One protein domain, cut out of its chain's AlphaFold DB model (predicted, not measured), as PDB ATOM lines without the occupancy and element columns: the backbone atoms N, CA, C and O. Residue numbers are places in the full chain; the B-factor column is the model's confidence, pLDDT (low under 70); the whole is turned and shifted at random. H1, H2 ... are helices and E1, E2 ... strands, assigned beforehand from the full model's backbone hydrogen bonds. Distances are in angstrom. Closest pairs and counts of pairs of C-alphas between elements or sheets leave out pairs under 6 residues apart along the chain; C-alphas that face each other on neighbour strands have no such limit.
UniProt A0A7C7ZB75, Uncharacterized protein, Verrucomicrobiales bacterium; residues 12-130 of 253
ATOM      1  N   ASN A  12       3.365  18.401   1.485       90.19
ATOM      2  CA  ASN A  12       4.285  17.471   0.838       90.19
ATOM      3  C   ASN A  12       5.498  18.241   0.303       90.19
ATOM      4  O   ASN A  12       5.357  19.100  -0.569       90.19
ATOM      5  N   TYR A  13       6.688  17.889   0.773       92.06
ATOM      6  CA  TYR A  13       7.960  18.422   0.295       92.06
ATOM      7  C   TYR A  13       8.608  17.418  -0.656       92.06
ATOM      8  O   TYR A  13       9.071  16.357  -0.235       92.06
ATOM      9  N   LEU A  14       8.610  17.751  -1.946       91.62
ATOM     10  CA  LEU A  14       9.097  16.899  -3.033       91.62
ATOM     11  C   LEU A  14      10.608  17.075  -3.239       91.62
ATOM     12  O   LEU A  14      11.088  18.203  -3.369       91.62
ATOM     13  N   LYS A  15      11.357  15.972  -3.340       89.06
ATOM     14  CA  LYS A  15      12.786  16.001  -3.680       89.06
ATOM     15  C   LYS A  15      12.964  16.109  -5.195       89.06
ATOM     16  O   LYS A  15      13.106  15.105  -5.888       89.06
ATOM     17  N   LEU A  16      12.941  17.339  -5.699       89.50
ATOM     18  CA  LEU A  16      13.099  17.648  -7.120       89.50
ATOM     19  C   LEU A  16      14.513  18.175  -7.421       89.50
ATOM     20  O   LEU A  16      15.078  18.889  -6.588       89.50
ATOM     21  N   PRO A  17      15.094  17.852  -8.592       85.81
ATOM     22  CA  PRO A  17      16.382  18.411  -9.006       85.81
ATOM     23  C   PRO A  17      16.295  19.915  -9.313       85.81
ATOM     24  O   PRO A  17      17.271  20.637  -9.122       85.81
ATOM     25  N   GLU A  18      15.128  20.385  -9.756       88.06
ATOM     26  CA  GLU A  18      14.820  21.787 -10.041       88.06
ATOM     27  C   GLU A  18      13.313  22.055  -9.895       88.06
ATOM     28  O   GLU A  18      12.512  21.126  -9.770       88.06
ATOM     29  N   LEU A  19      12.918  23.330  -9.879       87.88
ATOM     30  CA  LEU A  19      11.504  23.704  -9.830       87.88
ATOM     31  C   LEU A  19      10.832  23.401 -11.179       87.88
ATOM     32  O   LEU A  19      11.381  23.790 -12.210       87.88
ATOM     33  N   PRO A  20       9.650  22.758 -11.190       86.81
ATOM     34  CA  PRO A  20       8.942  22.472 -12.427       86.81
ATOM     35  C   PRO A  20       8.491  23.775 -13.091       86.81
ATOM     36  O   PRO A  20       8.055  24.716 -12.418       86.81
ATOM     37  N   SER A  21       8.590  23.817 -14.418       83.56
ATOM     38  CA  SER A  21       8.037  24.904 -15.221       83.56
ATOM     39  C   SER A  21       6.510  24.879 -15.148       83.56
ATOM     40  O   SER A  21       5.888  23.819 -15.139       83.56
ATOM     41  N   LEU A  22       5.889  26.056 -15.095       82.69
ATOM     42  CA  LEU A  22       4.430  26.176 -15.174       82.69
ATOM     43  C   LEU A  22       3.936  26.330 -16.619       82.69
ATOM     44  O   LEU A  22       2.735  26.230 -16.862       82.69
ATOM     45  N   ASP A  23       4.847  26.575 -17.563       86.00
ATOM     46  CA  ASP A  23       4.509  27.036 -18.911       86.00
ATOM     47  C   ASP A  23       4.417  25.900 -19.942       86.00
ATOM     48  O   ASP A  23       3.742  26.049 -20.961       86.00
ATOM     49  N   ASP A  24       5.080  24.766 -19.702       84.44
ATOM     50  CA  ASP A  24       5.109  23.620 -20.626       84.44
ATOM     51  C   ASP A  24       4.076  22.532 -20.290       84.44
ATOM     52  O   ASP A  24       3.772  21.684 -21.132       84.44
ATOM     53  N   GLY A  25       3.499  22.577 -19.086       83.38
ATOM     54  CA  GLY A  25       2.551  21.581 -18.598       83.38
ATOM     55  C   GLY A  25       3.172  20.209 -18.312       83.38
ATOM     56  O   GLY A  25       2.417  19.249 -18.135       83.38
ATOM     57  N   ASP A  26       4.504  20.089 -18.264       87.50
ATOM     58  CA  ASP A  26       5.177  18.823 -17.973       87.50
ATOM     59  C   ASP A  26       5.277  18.577 -16.462       87.50
ATOM     60  O   ASP A  26       6.116  19.117 -15.744       87.50
ATOM     61  N   TRP A  27       4.414  17.690 -15.976       89.38
ATOM     62  CA  TRP A  27       4.385  17.258 -14.578       89.38
ATOM     63  C   TRP A  27       5.047  15.896 -14.361       89.38
ATOM     64  O   TRP A  27       4.922  15.317 -13.280       89.38
ATOM     65  N   SER A  28       5.736  15.357 -15.369       89.56
ATOM     66  CA  SER A  28       6.261  13.990 -15.336       89.56
ATOM     67  C   SER A  28       7.194  13.769 -14.152       89.56
ATOM     68  O   SER A  28       7.049  12.767 -13.454       89.56
ATOM     69  N   GLU A  29       8.093  14.714 -13.857       90.25
ATOM     70  CA  GLU A  29       9.028  14.544 -12.740       90.25
ATOM     71  C   GLU A  29       8.346  14.654 -11.375       90.25
ATOM     72  O   GLU A  29       8.631  13.856 -10.483       90.25
ATOM     73  N   VAL A  30       7.370  15.552 -11.225       91.31
ATOM     74  CA  VAL A  30       6.541  15.623 -10.010       91.31
ATOM     75  C   VAL A  30       5.819  14.294  -9.780       91.31
ATOM     76  O   VAL A  30       5.867  13.739  -8.680       91.31
ATOM     77  N   LEU A  31       5.201  13.733 -10.824       90.44
ATOM     78  CA  LEU A  31       4.530  12.434 -10.751       90.44
ATOM     79  C   LEU A  31       5.514  11.297 -10.460       90.44
ATOM     80  O   LEU A  31       5.182  10.375  -9.717       90.44
ATOM     81  N   ASN A  32       6.723  11.345 -11.016       89.50
ATOM     82  CA  ASN A  32       7.746  10.338 -10.770       89.50
ATOM     83  C   ASN A  32       8.249  10.378  -9.324       89.50
ATOM     84  O   ASN A  32       8.340   9.323  -8.701       89.50
ATOM     85  N   VAL A  33       8.507  11.564  -8.764       90.56
ATOM     86  CA  VAL A  33       8.859  11.736  -7.345       90.56
ATOM     87  C   VAL A  33       7.770  11.165  -6.441       90.56
ATOM     88  O   VAL A  33       8.068  10.381  -5.539       90.56
ATOM     89  N   LEU A  34       6.502  11.487  -6.716       90.06
ATOM     90  CA  LEU A  34       5.370  10.947  -5.962       90.06
ATOM     91  C   LEU A  34       5.291   9.416  -6.062       90.06
ATOM     92  O   LEU A  34       5.117   8.752  -5.044       90.06
ATOM     93  N   ARG A  35       5.477   8.843  -7.260       84.12
ATOM     94  CA  ARG A  35       5.486   7.382  -7.481       84.12
ATOM     95  C   ARG A  35       6.633   6.676  -6.764       84.12
ATOM     96  O   ARG A  35       6.442   5.564  -6.280       84.12
ATOM     97  N   ARG A  36       7.817   7.291  -6.718       85.50
ATOM     98  CA  ARG A  36       8.991   6.749  -6.015       85.50
ATOM     99  C   ARG A  36       8.896   6.928  -4.497       85.50
ATOM    100  O   ARG A  36       9.601   6.236  -3.773       85.50
ATOM    101  N   GLY A  37       8.021   7.817  -4.025       87.50
ATOM    102  CA  GLY A  37       7.951   8.199  -2.617       87.50
ATOM    103  C   GLY A  37       9.091   9.130  -2.198       87.50
ATOM    104  O   GLY A  37       9.394   9.217  -1.015       87.50
ATOM    105  N   ASP A  38       9.718   9.844  -3.138       89.44
ATOM    106  CA  ASP A  38      10.856  10.739  -2.878       89.44
ATOM    107  C   ASP A  38      10.392  12.089  -2.288       89.44
ATOM    108  O   ASP A  38      10.712  13.174  -2.779       89.44
ATOM    109  N   PHE A  39       9.584  12.037  -1.235       92.94
ATOM    110  CA  PHE A  39       9.040  13.204  -0.556       92.94
ATOM    111  C   PHE A  39       8.825  12.929   0.934       92.94
ATOM    112  O   PHE A  39       8.809  11.782   1.387       92.94
ATOM    113  N   PHE A  40       8.651  13.990   1.711       94.75
ATOM    114  CA  PHE A  40       8.227  13.892   3.105       94.75
ATOM    115  C   PHE A  40       7.035  14.806   3.354       94.75
ATOM    116  O   PHE A  40       6.765  15.727   2.583       94.75
ATOM    117  N   ILE A  41       6.304  14.517   4.419       94.75
ATOM    118  CA  ILE A  41       5.154  15.300   4.855       94.75
ATOM    119  C   ILE A  41       5.560  16.051   6.110       94.75
ATOM    120  O   ILE A  41       6.223  15.472   6.966       94.75
ATOM    121  N   SER A  42       5.182  17.320   6.219       94.69
ATOM    122  CA  SER A  42       5.423  18.122   7.415       94.69
ATOM    123  C   SER A  42       4.275  19.087   7.692       94.69
ATOM    124  O   SER A  42       3.598  19.536   6.766       94.69
ATOM    125  N   THR A  43       4.069  19.419   8.963       91.56
ATOM    126  CA  THR A  43       3.191  20.518   9.397       91.56
ATOM    127  C   THR A  43       3.809  21.904   9.146       91.56
ATOM    128  O   THR A  43       3.093  22.898   9.110       91.56
ATOM    129  N   GLY A  44       5.123  21.970   8.903       90.31
ATOM    130  CA  GLY A  44       5.897  23.183   8.621       90.31
ATOM    131  C   GLY A  44       6.874  23.569   9.738       90.31
ATOM    132  O   GLY A  44       7.921  24.145   9.455       90.31
ATOM    133  N   GLU A  45       6.586  23.209  10.989       93.12
ATOM    134  CA  GLU A  45       7.425  23.529  12.154       93.12
ATOM    135  C   GLU A  45       8.623  22.595  12.315       93.12
ATOM    136  O   GLU A  45       9.552  22.951  13.034       93.12
ATOM    137  N   VAL A  46       8.598  21.425  11.669       96.06
ATOM    138  CA  VAL A  46       9.699  20.455  11.612       96.06
ATOM    139  C   VAL A  46      10.021  20.198  10.143       96.06
ATOM    140  O   VAL A  46       9.176  19.714   9.401       96.06
ATOM    141  N   LEU A  47      11.224  20.513   9.680       96.06
ATOM    142  CA  LEU A  47      11.604  20.430   8.268       96.06
ATOM    143  C   LEU A  47      12.787  19.487   8.081       96.06
ATOM    144  O   LEU A  47      13.824  19.643   8.723       96.06
ATOM    145  N   LEU A  48      12.640  18.521   7.171       96.25
ATOM    146  CA  LEU A  48      13.711  17.599   6.800       96.25
ATOM    147  C   LEU A  48      14.431  18.152   5.566       96.25
ATOM    148  O   LEU A  48      13.913  18.094   4.455       96.25
ATOM    149  N   HIS A  49      15.631  18.692   5.747       94.31
ATOM    150  CA  HIS A  49      16.437  19.224   4.641       94.31
ATOM    151  C   HIS A  49      17.100  18.115   3.828       94.31
ATOM    152  O   HIS A  49      17.246  18.227   2.613       94.31
ATOM    153  N   ASP A  50      17.497  17.039   4.499       93.88
ATOM    154  CA  ASP A  50      17.980  15.817   3.869       93.88
ATOM    155  C   ASP A  50      17.704  14.627   4.784       93.88
ATOM    156  O   ASP A  50      17.647  14.761   6.008       93.88
ATOM    157  N   HIS A  51      17.548  13.449   4.195       94.31
ATOM    158  CA  HIS A  51      17.476  12.205   4.942       94.31
ATOM    159  C   HIS A  51      18.039  11.058   4.111       94.31
ATOM    160  O   HIS A  51      17.949  11.030   2.881       94.31
ATOM    161  N   LYS A  52      18.609  10.075   4.804       94.81
ATOM    162  CA  LYS A  52      19.113   8.851   4.197       94.81
ATOM    163  C   LYS A  52      18.830   7.677   5.113       94.81
ATOM    164  O   LYS A  52      19.169   7.694   6.293       94.81
ATOM    165  N   ILE A  53      18.240   6.640   4.538       95.06
ATOM    166  CA  ILE A  53      17.950   5.385   5.221       95.06
ATOM    167  C   ILE A  53      18.829   4.302   4.599       95.06
ATOM    168  O   ILE A  53      18.932   4.175   3.381       95.06
ATOM    169  N   SER A  54      19.493   3.527   5.449       93.94
ATOM    170  CA  SER A  54      20.304   2.374   5.066       93.94
ATOM    171  C   SER A  54      20.015   1.203   6.003       93.94
ATOM    172  O   SER A  54      19.341   1.361   7.017       93.94
ATOM    173  N   LYS A  55      20.566   0.022   5.705       94.81
ATOM    174  CA  LYS A  55      20.356  -1.174   6.539       94.81
ATOM    175  C   LYS A  55      20.899  -1.057   7.965       94.81
ATOM    176  O   LYS A  55      20.490  -1.850   8.798       94.81
ATOM    177  N   ASN A  56      21.808  -0.121   8.236       96.69
ATOM    178  CA  ASN A  56      22.510  -0.047   9.522       96.69
ATOM    179  C   ASN A  56      22.344   1.315  10.221       96.69
ATOM    180  O   ASN A  56      22.879   1.523  11.313       96.69
ATOM    181  N   GLN A  57      21.682   2.273   9.570       96.88
ATOM    182  CA  GLN A  57      21.619   3.652  10.037       96.88
ATOM    183  C   GLN A  57      20.518   4.433   9.322       96.88
ATOM    184  O   GLN A  57      20.341   4.288   8.107       96.88
ATOM    185  N   VAL A  58      19.873   5.326  10.066       98.06
ATOM    186  CA  VAL A  58      19.053   6.425   9.546       98.06
ATOM    187  C   VAL A  58      19.747   7.744   9.881       98.06
ATOM    188  O   VAL A  58      20.128   7.960  11.028       98.06
ATOM    189  N   SER A  59      19.938   8.620   8.897       98.00
ATOM    190  CA  SER A  59      20.509   9.958   9.093       98.00
ATOM    191  C   SER A  59      19.571  11.030   8.562       98.00
ATOM    192  O   SER A  59      18.926  10.820   7.533       98.00
ATOM    193  N   VAL A  60      19.532  12.182   9.222       97.62
ATOM    194  CA  VAL A  60      18.627  13.284   8.882       97.62
ATOM    195  C   VAL A  60      19.272  14.633   9.199       97.62
ATOM    196  O   VAL A  60      19.952  14.767  10.210       97.62
ATOM    197  N   ASP A  61      19.079  15.620   8.330       98.06
ATOM    198  CA  ASP A  61      19.324  17.040   8.602       98.06
ATOM    199  C   ASP A  61      17.963  17.684   8.867       98.06
ATOM    200  O   ASP A  61      17.166  17.843   7.939       98.06
ATOM    201  N   VAL A  62      17.667  17.960  10.135       97.81
ATOM    202  CA  VAL A  62      16.351  18.422  10.584       97.81
ATOM    203  C   VAL A  62      16.450  19.811  11.192       97.81
ATOM    204  O   VAL A  62      17.361  20.094  11.966       97.81
ATOM    205  N   GLU A  63      15.501  20.671  10.841       98.06
ATOM    206  CA  GLU A  63      15.282  22.001  11.411       98.06
ATOM    207  C   GLU A  63      13.922  22.037  12.104       98.06
ATOM    208  O   GLU A  63      12.984  21.389  11.641       98.06
ATOM    209  N   TRP A  64      13.802  22.764  13.214       97.56
ATOM    210  CA  TRP A  64      12.565  22.802  13.983       97.56
ATOM    211  C   TRP A  64      12.321  24.124  14.716       97.56
ATOM    212  O   TRP A  64      13.252  24.843  15.077       97.56
ATOM    213  N   THR A  65      11.049  24.419  14.989       96.94
ATOM    214  CA  THR A  65      10.617  25.620  15.728       96.94
ATOM    215  C   THR A  65      10.525  25.381  17.234       96.94
ATOM    216  O   THR A  65      11.157  26.099  18.006       96.94
ATOM    217  N   PHE A  66       9.769  24.372  17.676       96.75
ATOM    218  CA  PHE A  66       9.636  24.025  19.095       96.75
ATOM    219  C   PHE A  66      10.578  22.879  19.470       96.75
ATOM    220  O   PHE A  66      10.904  22.076  18.597       96.75
ATOM    221  N   PRO A  67      11.000  22.760  20.745       97.88
ATOM    222  CA  PRO A  67      11.820  21.638  21.184       97.88
ATOM    223  C   PRO A  67      11.238  20.298  20.718       97.88
ATOM    224  O   PRO A  67      10.040  20.039  20.858       97.88
ATOM    225  N   LEU A  68      12.097  19.452  20.166       98.19
ATOM    226  CA  LEU A  68      11.751  18.112  19.728       98.19
ATOM    227  C   LEU A  68      11.366  17.241  20.929       98.19
ATOM    228  O   LEU A  68      12.003  17.269  21.981       98.19
ATOM    229  N   GLY A  69      10.309  16.452  20.767       97.75
ATOM    230  CA  GLY A  69       9.879  15.457  21.738       97.75
ATOM    231  C   GLY A  69      10.585  14.128  21.497       97.75
ATOM    232  O   GLY A  69      11.257  13.602  22.389       97.75
ATOM    233  N   PHE A  70      10.445  13.588  20.288       98.19
ATOM    234  CA  PHE A  70      10.999  12.287  19.924       98.19
ATOM    235  C   PHE A  70      11.135  12.110  18.406       98.19
ATOM    236  O   PHE A  70      10.438  12.755  17.622       98.19
ATOM    237  N   ALA A  71      11.997  11.178  18.007       98.25
ATOM    238  CA  ALA A  71      12.014  10.600  16.669       98.25
ATOM    239  C   ALA A  71      11.520   9.149  16.723       98.25
ATOM    240  O   ALA A  71      11.771   8.447  17.702       98.25
ATOM    241  N   GLU A  72      10.857   8.679  15.671       98.31
ATOM    242  CA  GLU A  72      10.489   7.272  15.506       98.31
ATOM    243  C   GLU A  72      11.022   6.716  14.201       98.31
ATOM    244  O   GLU A  72      10.852   7.293  13.130       98.31
ATOM    245  N   ILE A  73      11.639   5.543  14.292       98.56
ATOM    246  CA  ILE A  73      11.957   4.724  13.129       98.56
ATOM    247  C   ILE A  73      10.956   3.576  13.123       98.56
ATOM    248  O   ILE A  73      10.942   2.769  14.053       98.56
ATOM    249  N   VAL A  74      10.124   3.505  12.086       98.44
ATOM    250  CA  VAL A  74       9.088   2.475  11.921       98.44
ATOM    251  C   VAL A  74       9.448   1.612  10.721       98.44
ATOM    252  O   VAL A  74       9.780   2.139   9.660       98.44
ATOM    253  N   TRP A  75       9.399   0.288  10.857       97.69
ATOM    254  CA  TRP A  75       9.754  -0.623   9.772       97.69
ATOM    255  C   TRP A  75       8.932  -1.907   9.768       97.69
ATOM    256  O   TRP A  75       8.439  -2.364  10.798       97.69
ATOM    257  N   GLY A  76       8.809  -2.508   8.586       95.38
ATOM    258  CA  GLY A  76       8.148  -3.797   8.398       95.38
ATOM    259  C   GLY A  76       9.143  -4.955   8.304       95.38
ATOM    260  O   GLY A  76      10.107  -4.887   7.541       95.38
ATOM    261  N   GLU A  77       8.877  -6.052   9.011       92.81
ATOM    262  CA  GLU A  77       9.545  -7.352   8.867       92.81
ATOM    263  C   GLU A  77       8.494  -8.439   8.589       92.81
ATOM    264  O   GLU A  77       7.879  -8.986   9.506       92.81
ATOM    265  N   GLY A  78       8.274  -8.758   7.310       83.50
ATOM    266  CA  GLY A  78       7.179  -9.645   6.914       83.50
ATOM    267  C   GLY A  78       5.825  -8.999   7.213       83.50
ATOM    268  O   GLY A  78       5.524  -7.944   6.663       83.50
ATOM    269  N   GLU A  79       5.030  -9.626   8.080       81.75
ATOM    270  CA  GLU A  79       3.726  -9.109   8.536       81.75
ATOM    271  C   GLU A  79       3.815  -8.281   9.825       81.75
ATOM    272  O   GLU A  79       2.827  -7.701  10.263       81.75
ATOM    273  N   GLN A  80       4.992  -8.225  10.452       90.25
ATOM    274  CA  GLN A  80       5.191  -7.516  11.710       90.25
ATOM    275  C   GLN A  80       5.643  -6.081  11.446       90.25
ATOM    276  O   GLN A  80       6.584  -5.855  10.681       90.25
ATOM    277  N   ILE A  81       5.019  -5.127  12.132       95.94
ATOM    278  CA  ILE A  81       5.473  -3.735  12.184       95.94
ATOM    279  C   ILE A  81       6.237  -3.522  13.484       95.94
ATOM    280  O   ILE A  81       5.788  -3.927  14.556       95.94
ATOM    281  N   LYS A  82       7.407  -2.898  13.383       97.81
ATOM    282  CA  LYS A  82       8.264  -2.554  14.514       97.81
ATOM    283  C   LYS A  82       8.508  -1.056  14.548       97.81
ATOM    284  O   LYS A  82       8.575  -0.415  13.502       97.81
ATOM    285  N   THR A  83       8.698  -0.540  15.755       98.06
ATOM    286  CA  THR A  83       8.964   0.875  16.013       98.06
ATOM    287  C   THR A  83      10.097   1.007  17.020       98.06
ATOM    288  O   THR A  83      10.167   0.253  17.992       98.06
ATOM    289  N   HIS A  84      10.980   1.975  16.795       98.00
ATOM    290  CA  HIS A  84      11.991   2.405  17.748       98.00
ATOM    291  C   HIS A  84      11.852   3.907  17.984       98.00
ATOM    292  O   HIS A  84      12.113   4.701  17.082       98.00
ATOM    293  N   THR A  85      11.435   4.271  19.194       98.25
ATOM    294  CA  THR A  85      11.249   5.658  19.625       98.25
ATOM    295  C   THR A  85      12.504   6.156  20.338       98.25
ATOM    296  O   THR A  85      13.022   5.497  21.243       98.25
ATOM    297  N   ILE A  86      12.978   7.333  19.946       98.00
ATOM    298  CA  ILE A  86      14.211   7.957  20.422       98.00
ATOM    299  C   ILE A  86      13.835   9.296  21.069       98.00
ATOM    300  O   ILE A  86      13.401  10.200  20.355       98.00
ATOM    301  N   PRO A  87      13.969   9.452  22.399       97.75
ATOM    302  CA  PRO A  87      13.701  10.723  23.071       97.75
ATOM    303  C   PRO A  87      14.639  11.838  22.594       97.75
ATOM    304  O   PRO A  87      15.831  11.605  22.398       97.75
ATOM    305  N   MET A  88      14.116  13.058  22.464       95.81
ATOM    306  CA  MET A  88      14.857  14.229  21.964       95.81
ATOM    307  C   MET A  88      14.849  15.409  22.952       95.81
ATOM    308  O   MET A  88      14.887  16.575  22.555       95.81
ATOM    309  N   SER A  89      14.844  15.098  24.254       90.31
ATOM    310  CA  SER A  89      14.700  16.053  25.370       90.31
ATOM    311  C   SER A  89      15.765  17.149  25.442       90.31
ATOM    312  O   SER A  89      15.549  18.186  26.069       90.31
ATOM    313  N   GLU A  90      16.921  16.928  24.818       93.69
ATOM    314  CA  GLU A  90      18.040  17.873  24.850       93.69
ATOM    315  C   GLU A  90      17.915  18.994  23.817       93.69
ATOM    316  O   GLU A  90      18.628  19.996  23.904       93.69
ATOM    317  N   SER A  91      16.989  18.867  22.867       94.75
ATOM    318  CA  SER A  91      16.735  19.915  21.887       94.75
ATOM    319  C   SER A  91      16.199  21.197  22.549       94.75
ATOM    320  O   SER A  91      15.621  21.203  23.643       94.75
ATOM    321  N   ARG A  92      16.439  22.326  21.887       95.62
ATOM    322  CA  ARG A  92      15.919  23.655  22.243       95.62
ATOM    323  C   ARG A  92      15.191  24.232  21.044       95.62
ATOM    324  O   ARG A  92      15.356  23.723  19.946       95.62
ATOM    325  N   GLU A  93      14.371  25.246  21.248       96.56
ATOM    326  CA  GLU A  93      13.635  25.939  20.194       96.56
ATOM    327  C   GLU A  93      14.543  26.474  19.066       96.56
ATOM    328  O   GLU A  93      15.721  26.754  19.286       96.56
ATOM    329  N   PHE A  94      13.972  26.640  17.869       97.56
ATOM    330  CA  PHE A  94      14.627  27.206  16.678       97.56
ATOM    331  C   PHE A  94      15.974  26.545  16.332       97.56
ATOM    332  O   PHE A  94      16.960  27.219  16.026       97.56
ATOM    333  N   GLY A  95      16.024  25.216  16.426       97.56
ATOM    334  CA  GLY A  95      17.235  24.433  16.214       97.56
ATOM    335  C   GLY A  95      17.336  23.846  14.808       97.56
ATOM    336  O   GLY A  95      16.341  23.664  14.110       97.56
ATOM    337  N   ARG A  96      18.564  23.510  14.408       98.06
ATOM    338  CA  ARG A  96      18.849  22.651  13.256       98.06
ATOM    339  C   ARG A  96      20.040  21.765  13.566       98.06
ATOM    340  O   ARG A  96      21.076  22.253  14.015       98.06
ATOM    341  N   GLU A  97      19.913  20.476  13.294       97.75
ATOM    342  CA  GLU A  97      20.955  19.505  13.597       97.75
ATOM    343  C   GLU A  97      20.956  18.348  12.600       97.75
ATOM    344  O   GLU A  97      19.917  17.892  12.118       97.75
ATOM    345  N   LYS A  98      22.163  17.848  12.320       98.19
ATOM    346  CA  LYS A  98      22.355  16.593  11.600       98.19
ATOM    347  C   LYS A  98      22.449  15.450  12.592       98.19
ATOM    348  O   LYS A  98      23.431  15.338  13.322       98.19
ATOM    349  N   MET A  99      21.456  14.577  12.567       96.94
ATOM    350  CA  MET A  99      21.327  13.461  13.490       96.94
ATOM    351  C   MET A  99      21.580  12.139  12.782       96.94
ATOM    352  O   MET A  99      21.327  11.973  11.588       96.94
ATOM    353  N   ASN A 100      22.098  11.186  13.548       97.75
ATOM    354  CA  ASN A 100      22.453   9.861  13.079       97.75
ATOM    355  C   ASN A 100      21.950   8.833  14.089       97.75
ATOM    356  O   ASN A 100      22.369   8.848  15.243       97.75
ATOM    357  N   PHE A 101      21.103   7.919  13.633       97.44
ATOM    358  CA  PHE A 101      20.489   6.871  14.437       97.44
ATOM    359  C   PHE A 101      21.004   5.504  13.966       97.44
ATOM    360  O   PHE A 101      20.549   4.999  12.933       97.44
ATOM    361  N   PRO A 102      21.992   4.904  14.656       97.69
ATOM    362  CA  PRO A 102      22.431   3.542  14.370       97.69
ATOM    363  C   PRO A 102      21.306   2.545  14.675       97.69
ATOM    364  O   PRO A 102      20.774   2.539  15.783       97.69
ATOM    365  N   ILE A 103      20.946   1.698  13.709       96.94
ATOM    366  CA  ILE A 103      19.867   0.709  13.861       96.94
ATOM    367  C   ILE A 103      20.055  -0.454  12.881       96.94
ATOM    368  O   ILE A 103      20.361  -0.235  11.712       96.94
ATOM    369  N   ASP A 104      19.871  -1.696  13.337       97.19
ATOM    370  CA  ASP A 104      19.920  -2.875  12.464       97.19
ATOM    371  C   ASP A 104      18.566  -3.105  11.776       97.19
ATOM    372  O   ASP A 104      17.591  -3.549  12.381       97.19
ATOM    373  N   LEU A 105      18.537  -2.816  10.479       96.81
ATOM    374  CA  LEU A 105      17.404  -2.951   9.568       96.81
ATOM    375  C   LEU A 105      17.672  -4.035   8.510       96.81
ATOM    376  O   LEU A 105      17.011  -4.082   7.473       96.81
ATOM    377  N   SER A 106      18.630  -4.938   8.747       94.25
ATOM    378  CA  SER A 106      19.002  -6.009   7.808       94.25
ATOM    379  C   SER A 106      17.825  -6.916   7.418       94.25
ATOM    380  O   SER A 106      17.752  -7.416   6.287       94.25
ATOM    381  N   ARG A 107      16.875  -7.107   8.341       94.06
ATOM    382  CA  ARG A 107      15.653  -7.891   8.123       94.06
ATOM    383  C   ARG A 107      14.474  -7.079   7.594       94.06
ATOM    384  O   ARG A 107      13.544  -7.701   7.077       94.06
ATOM    385  N   ALA A 108      14.527  -5.753   7.652       95.50
ATOM    386  CA  ALA A 108      13.430  -4.891   7.237       95.50
ATOM    387  C   ALA A 108      13.156  -4.993   5.726       95.50
ATOM    388  O   ALA A 108      14.076  -5.142   4.917       95.50
ATOM    389  N   SER A 109      11.879  -4.920   5.354       93.38
ATOM    390  CA  SER A 109      11.428  -4.781   3.965       93.38
ATOM    391  C   SER A 109      11.309  -3.310   3.573       93.38
ATOM    392  O   SER A 109      11.768  -2.926   2.501       93.38
ATOM    393  N   TRP A 110      10.754  -2.485   4.460       93.81
ATOM    394  CA  TRP A 110      10.632  -1.034   4.310       93.81
ATOM    395  C   TRP A 110      10.854  -0.342   5.652       93.81
ATOM    396  O   TRP A 110      10.671  -0.974   6.692       93.81
ATOM    397  N   VAL A 111      11.226   0.939   5.622       97.12
ATOM    398  CA  VAL A 111      11.491   1.774   6.805       97.12
ATOM    399  C   VAL A 111      11.000   3.200   6.559       97.12
ATOM    400  O   VAL A 111      11.145   3.703   5.448       97.12
ATOM    401  N   ARG A 112      10.470   3.876   7.577       97.06
ATOM    402  CA  ARG A 112      10.220   5.325   7.567       97.06
ATOM    403  C   ARG A 112      10.747   5.984   8.840       97.06
ATOM    404  O   ARG A 112      10.875   5.321   9.870       97.06
ATOM    405  N   LEU A 113      11.029   7.278   8.744       98.25
ATOM    406  CA  LEU A 113      11.413   8.138   9.858       98.25
ATOM    407  C   LEU A 113      10.290   9.135  10.145       98.25
ATOM    408  O   LEU A 113       9.730   9.709   9.213       98.25
ATOM    409  N   GLU A 114      10.031   9.380  11.423       98.19
ATOM    410  CA  GLU A 114       9.166  10.446  11.923       98.19
ATOM    411  C   GLU A 114       9.910  11.260  12.980       98.19
ATOM    412  O   GLU A 114      10.693  10.706  13.750       98.19
ATOM    413  N   ILE A 115       9.676  12.568  13.030       98.25
ATOM    414  CA  ILE A 115      10.215  13.466  14.054       98.25
ATOM    415  C   ILE A 115       9.090  14.378  14.519       98.25
ATOM    416  O   ILE A 115       8.435  15.015  13.694       98.25
ATOM    417  N   TRP A 116       8.892  14.442  15.833       97.94
ATOM    418  CA  TRP A 116       7.787  15.146  16.468       97.94
ATOM    419  C   TRP A 116       8.298  16.102  17.539       97.94
ATOM    420  O   TRP A 116       9.161  15.743  18.345       97.94
ATOM    421  N   ASP A 117       7.740  17.308  17.576       97.06
ATOM    422  CA  ASP A 117       7.987  18.281  18.636       97.06
ATOM    423  C   ASP A 117       7.037  18.111  19.833       97.06
ATOM    424  O   ASP A 117       6.076  17.336  19.811       97.06
ATOM    425  N   ILE A 118       7.311  18.833  20.921       96.50
ATOM    426  CA  ILE A 118       6.486  18.785  22.140       96.50
ATOM    427  C   ILE A 118       5.062  19.341  21.953       96.50
ATOM    428  O   ILE A 118       4.192  19.080  22.786       96.50
ATOM    429  N   ALA A 119       4.814  20.100  20.882       94.75
ATOM    430  CA  ALA A 119       3.512  20.652  20.519       94.75
ATOM    431  C   ALA A 119       2.725  19.738  19.558       94.75
ATOM    432  O   ALA A 119       1.578  20.047  19.239       94.75
ATOM    433  N   ARG A 120       3.290  18.573  19.195       92.12
ATOM    434  CA  ARG A 120       2.747  17.582  18.246       92.12
ATOM    435  C   ARG A 120       2.759  18.033  16.786       92.12
ATOM    436  O   ARG A 120       2.012  17.482  15.977       92.12
ATOM    437  N   ASN A 121       3.622  18.978  16.440       94.25
ATOM    438  CA  ASN A 121       3.985  19.222  15.051       94.25
ATOM    439  C   ASN A 121       5.039  18.197  14.636       94.25
ATOM    440  O   ASN A 121       5.804  17.711  15.477       94.25
ATOM    441  N   GLY A 122       5.098  17.847  13.357       94.88
ATOM    442  CA  GLY A 122       6.008  16.791  12.947       94.88
ATOM    443  C   GLY A 122       6.258  16.706  11.462       94.88
ATOM    444  O   GLY A 122       5.557  17.303  10.645       94.88
ATOM    445  N   ALA A 123       7.281  15.923  11.140       96.81
ATOM    446  CA  ALA A 123       7.615  15.539   9.785       96.81
ATOM    447  C   ALA A 123       7.855  14.037   9.693       96.81
ATOM    448  O   ALA A 123       8.476  13.447  10.577       96.81
ATOM    449  N   PHE A 124       7.406  13.421   8.602       96.12
ATOM    450  CA  PHE A 124       7.640  12.006   8.343       96.12
ATOM    451  C   PHE A 124       7.940  11.717   6.876       96.12
ATOM    452  O   PHE A 124       7.364  12.313   5.962       96.12
ATOM    453  N   THR A 125       8.854  10.778   6.646       96.00
ATOM    454  CA  THR A 125       9.232  10.325   5.305       96.00
ATOM    455  C   THR A 125       8.221   9.310   4.778       96.00
ATOM    456  O   THR A 125       7.582   8.585   5.549       96.00
ATOM    457  N   GLN A 126       8.121   9.174   3.454       94.19
ATOM    458  CA  GLN A 126       7.492   7.980   2.888       94.19
ATOM    459  C   GLN A 126       8.306   6.715   3.226       94.19
ATOM    460  O   GLN A 126       9.499   6.807   3.553       94.19
ATOM    461  N   PRO A 127       7.691   5.519   3.159       93.19
ATOM    462  CA  PRO A 127       8.418   4.266   3.309       93.19
ATOM    463  C   PRO A 127       9.528   4.123   2.259       93.19
ATOM    464  O   PRO A 127       9.272   4.074   1.059       93.19
ATOM    465  N   THR A 128      10.769   3.987   2.720       92.12
ATOM    466  CA  THR A 128      11.909   3.573   1.899       92.12
ATOM    467  C   THR A 128      12.003   2.053   1.902       92.12
ATOM    468  O   THR A 128      12.211   1.435   2.950       92.12
ATOM    469  N   TRP A 129      11.878   1.435   0.732       90.69
ATOM    470  CA  TRP A 129      12.033  -0.009   0.562       90.69
ATOM    471  C   TRP A 129      13.517  -0.414   0.616       90.69
ATOM    472  O   TRP A 129      14.335   0.074  -0.157       90.69
ATOM    473  N   LEU A 130      13.875  -1.319   1.536       92.19
ATOM    474  CA  LEU A 130      15.231  -1.883   1.686       92.19
ATOM    475  C   LEU A 130      15.393  -3.253   1.017       92.19
ATOM    476  O   LEU A 130      16.511  -3.759   0.857       92.19
TER     477      LEU A 130
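What this domain is: This is residues 12 to 130 of the 253 residues of an uncharacterized protein of Verrucomicrobiales bacterium (UniProt A0A7C7ZB75). Two antiparallel sheets lie face to face as a sandwich, the small sheet of E3, E4 and E7 covering the inner strands E8 and E9 of a wider sheet. Past one edge of the wider sheet, at E1, the short helix H1 and a long loop make an arm, of which residues 21 to 27 stick out free. The printed part has 119 residues with nine named strands and one named helix, in the order E1 H1 E2 E3 E4 E5 E6 E7 E8 E9, and its class is mostly strand. The wider sheet runs E1, E2, E9, E8, E5, E6 and the small one E3, E4, E7. The whole is compact, with a radius of gyration of the C-alphas of 15.4 A, yet flat in outline, spanning 47 by 38 by 20 A.

How they stand to each other: Start at residues 12 to 14, which are E1, an edge strand of the wider sheet. Its antiparallel neighbour is E2, residues 39 to 42, where N 13 and O 40 are 2.8 A apart. Between these strands in the chain comes H1, residues 28 to 36, which only grazes this sheet with its residues 29 to 34; its closest C-alpha pair with E1 is Leu 14 and Val 33, 6.7 A. In H1 every O i to N i+4 pair is within hydrogen-bond range. On the other side of E2 look for E9, residues 122 to 125, with N 41 and O 124 at 2.9 A. E9 forms a hairpin with E8, residues 110 to 117, where N 123 and O 115 are 2.9 A apart. The other antiparallel neighbour of E8 is E5, residues 68 to 77, with N 72 and O 114 at 2.8 A. E5 forms a hairpin with the edge strand E6, residues 80 to 87, and N 73 and O 84 are 3.0 A apart. Now turn to the small sheet: E3, residues 46 to 54, and E4, residues 57 to 64, form a hairpin, with N 47 and O 63 at 2.8 A. E4 is also the antiparallel neighbour of E7, residues 95 to 102, with N 60 and O 99 at 3.0 A. In the sandwich the facing parts are 9.1 A centre to centre, and the strands of one sheet stand at 34 degrees to those of the other. The closest C-alphas of E3 and E9 are those of Val 46 and Gly 122, 5.4 A; those of E4 and E8 are Val 58 and Leu 113, 7.8 A. Among the pairs that are apart are E5 and E7.

Where its parts are: Find C-alpha 12 at (4.285, 17.471, 0.838), where E1 begins. H1 starts at C-alpha 28, at (6.261, 13.990, -15.336), and runs 12.1 A to C-alpha 36. E2 measures 10.0 A. E3 spans 22.0 A and bends by 73 degrees at residue 49; E4 spans 21.5 A and bends by 51 degrees at residue 61. E5, the longest strand, covers 27.8 A, E6 23.1 A, E7 21.6 A and E8 24.2 A. E9 runs 10.5 A and ends at C-alpha 125, at (9.232, 10.325, 5.305).

The domain as a whole: The C-alphas farthest apart are those of Asp 24 and Glu 90, 47.6 A. The printed part has no cut. The link from E1 to H1, 13 residues, is long; those from E6 to E7 and from E7 to E8 are short, and the others are tight. Near the end, residues 128 to 129 pair antiparallel with residues 110 to 111 of E8. The mean pLDDT of the printed part is 93.9, and no printed residue is under 70.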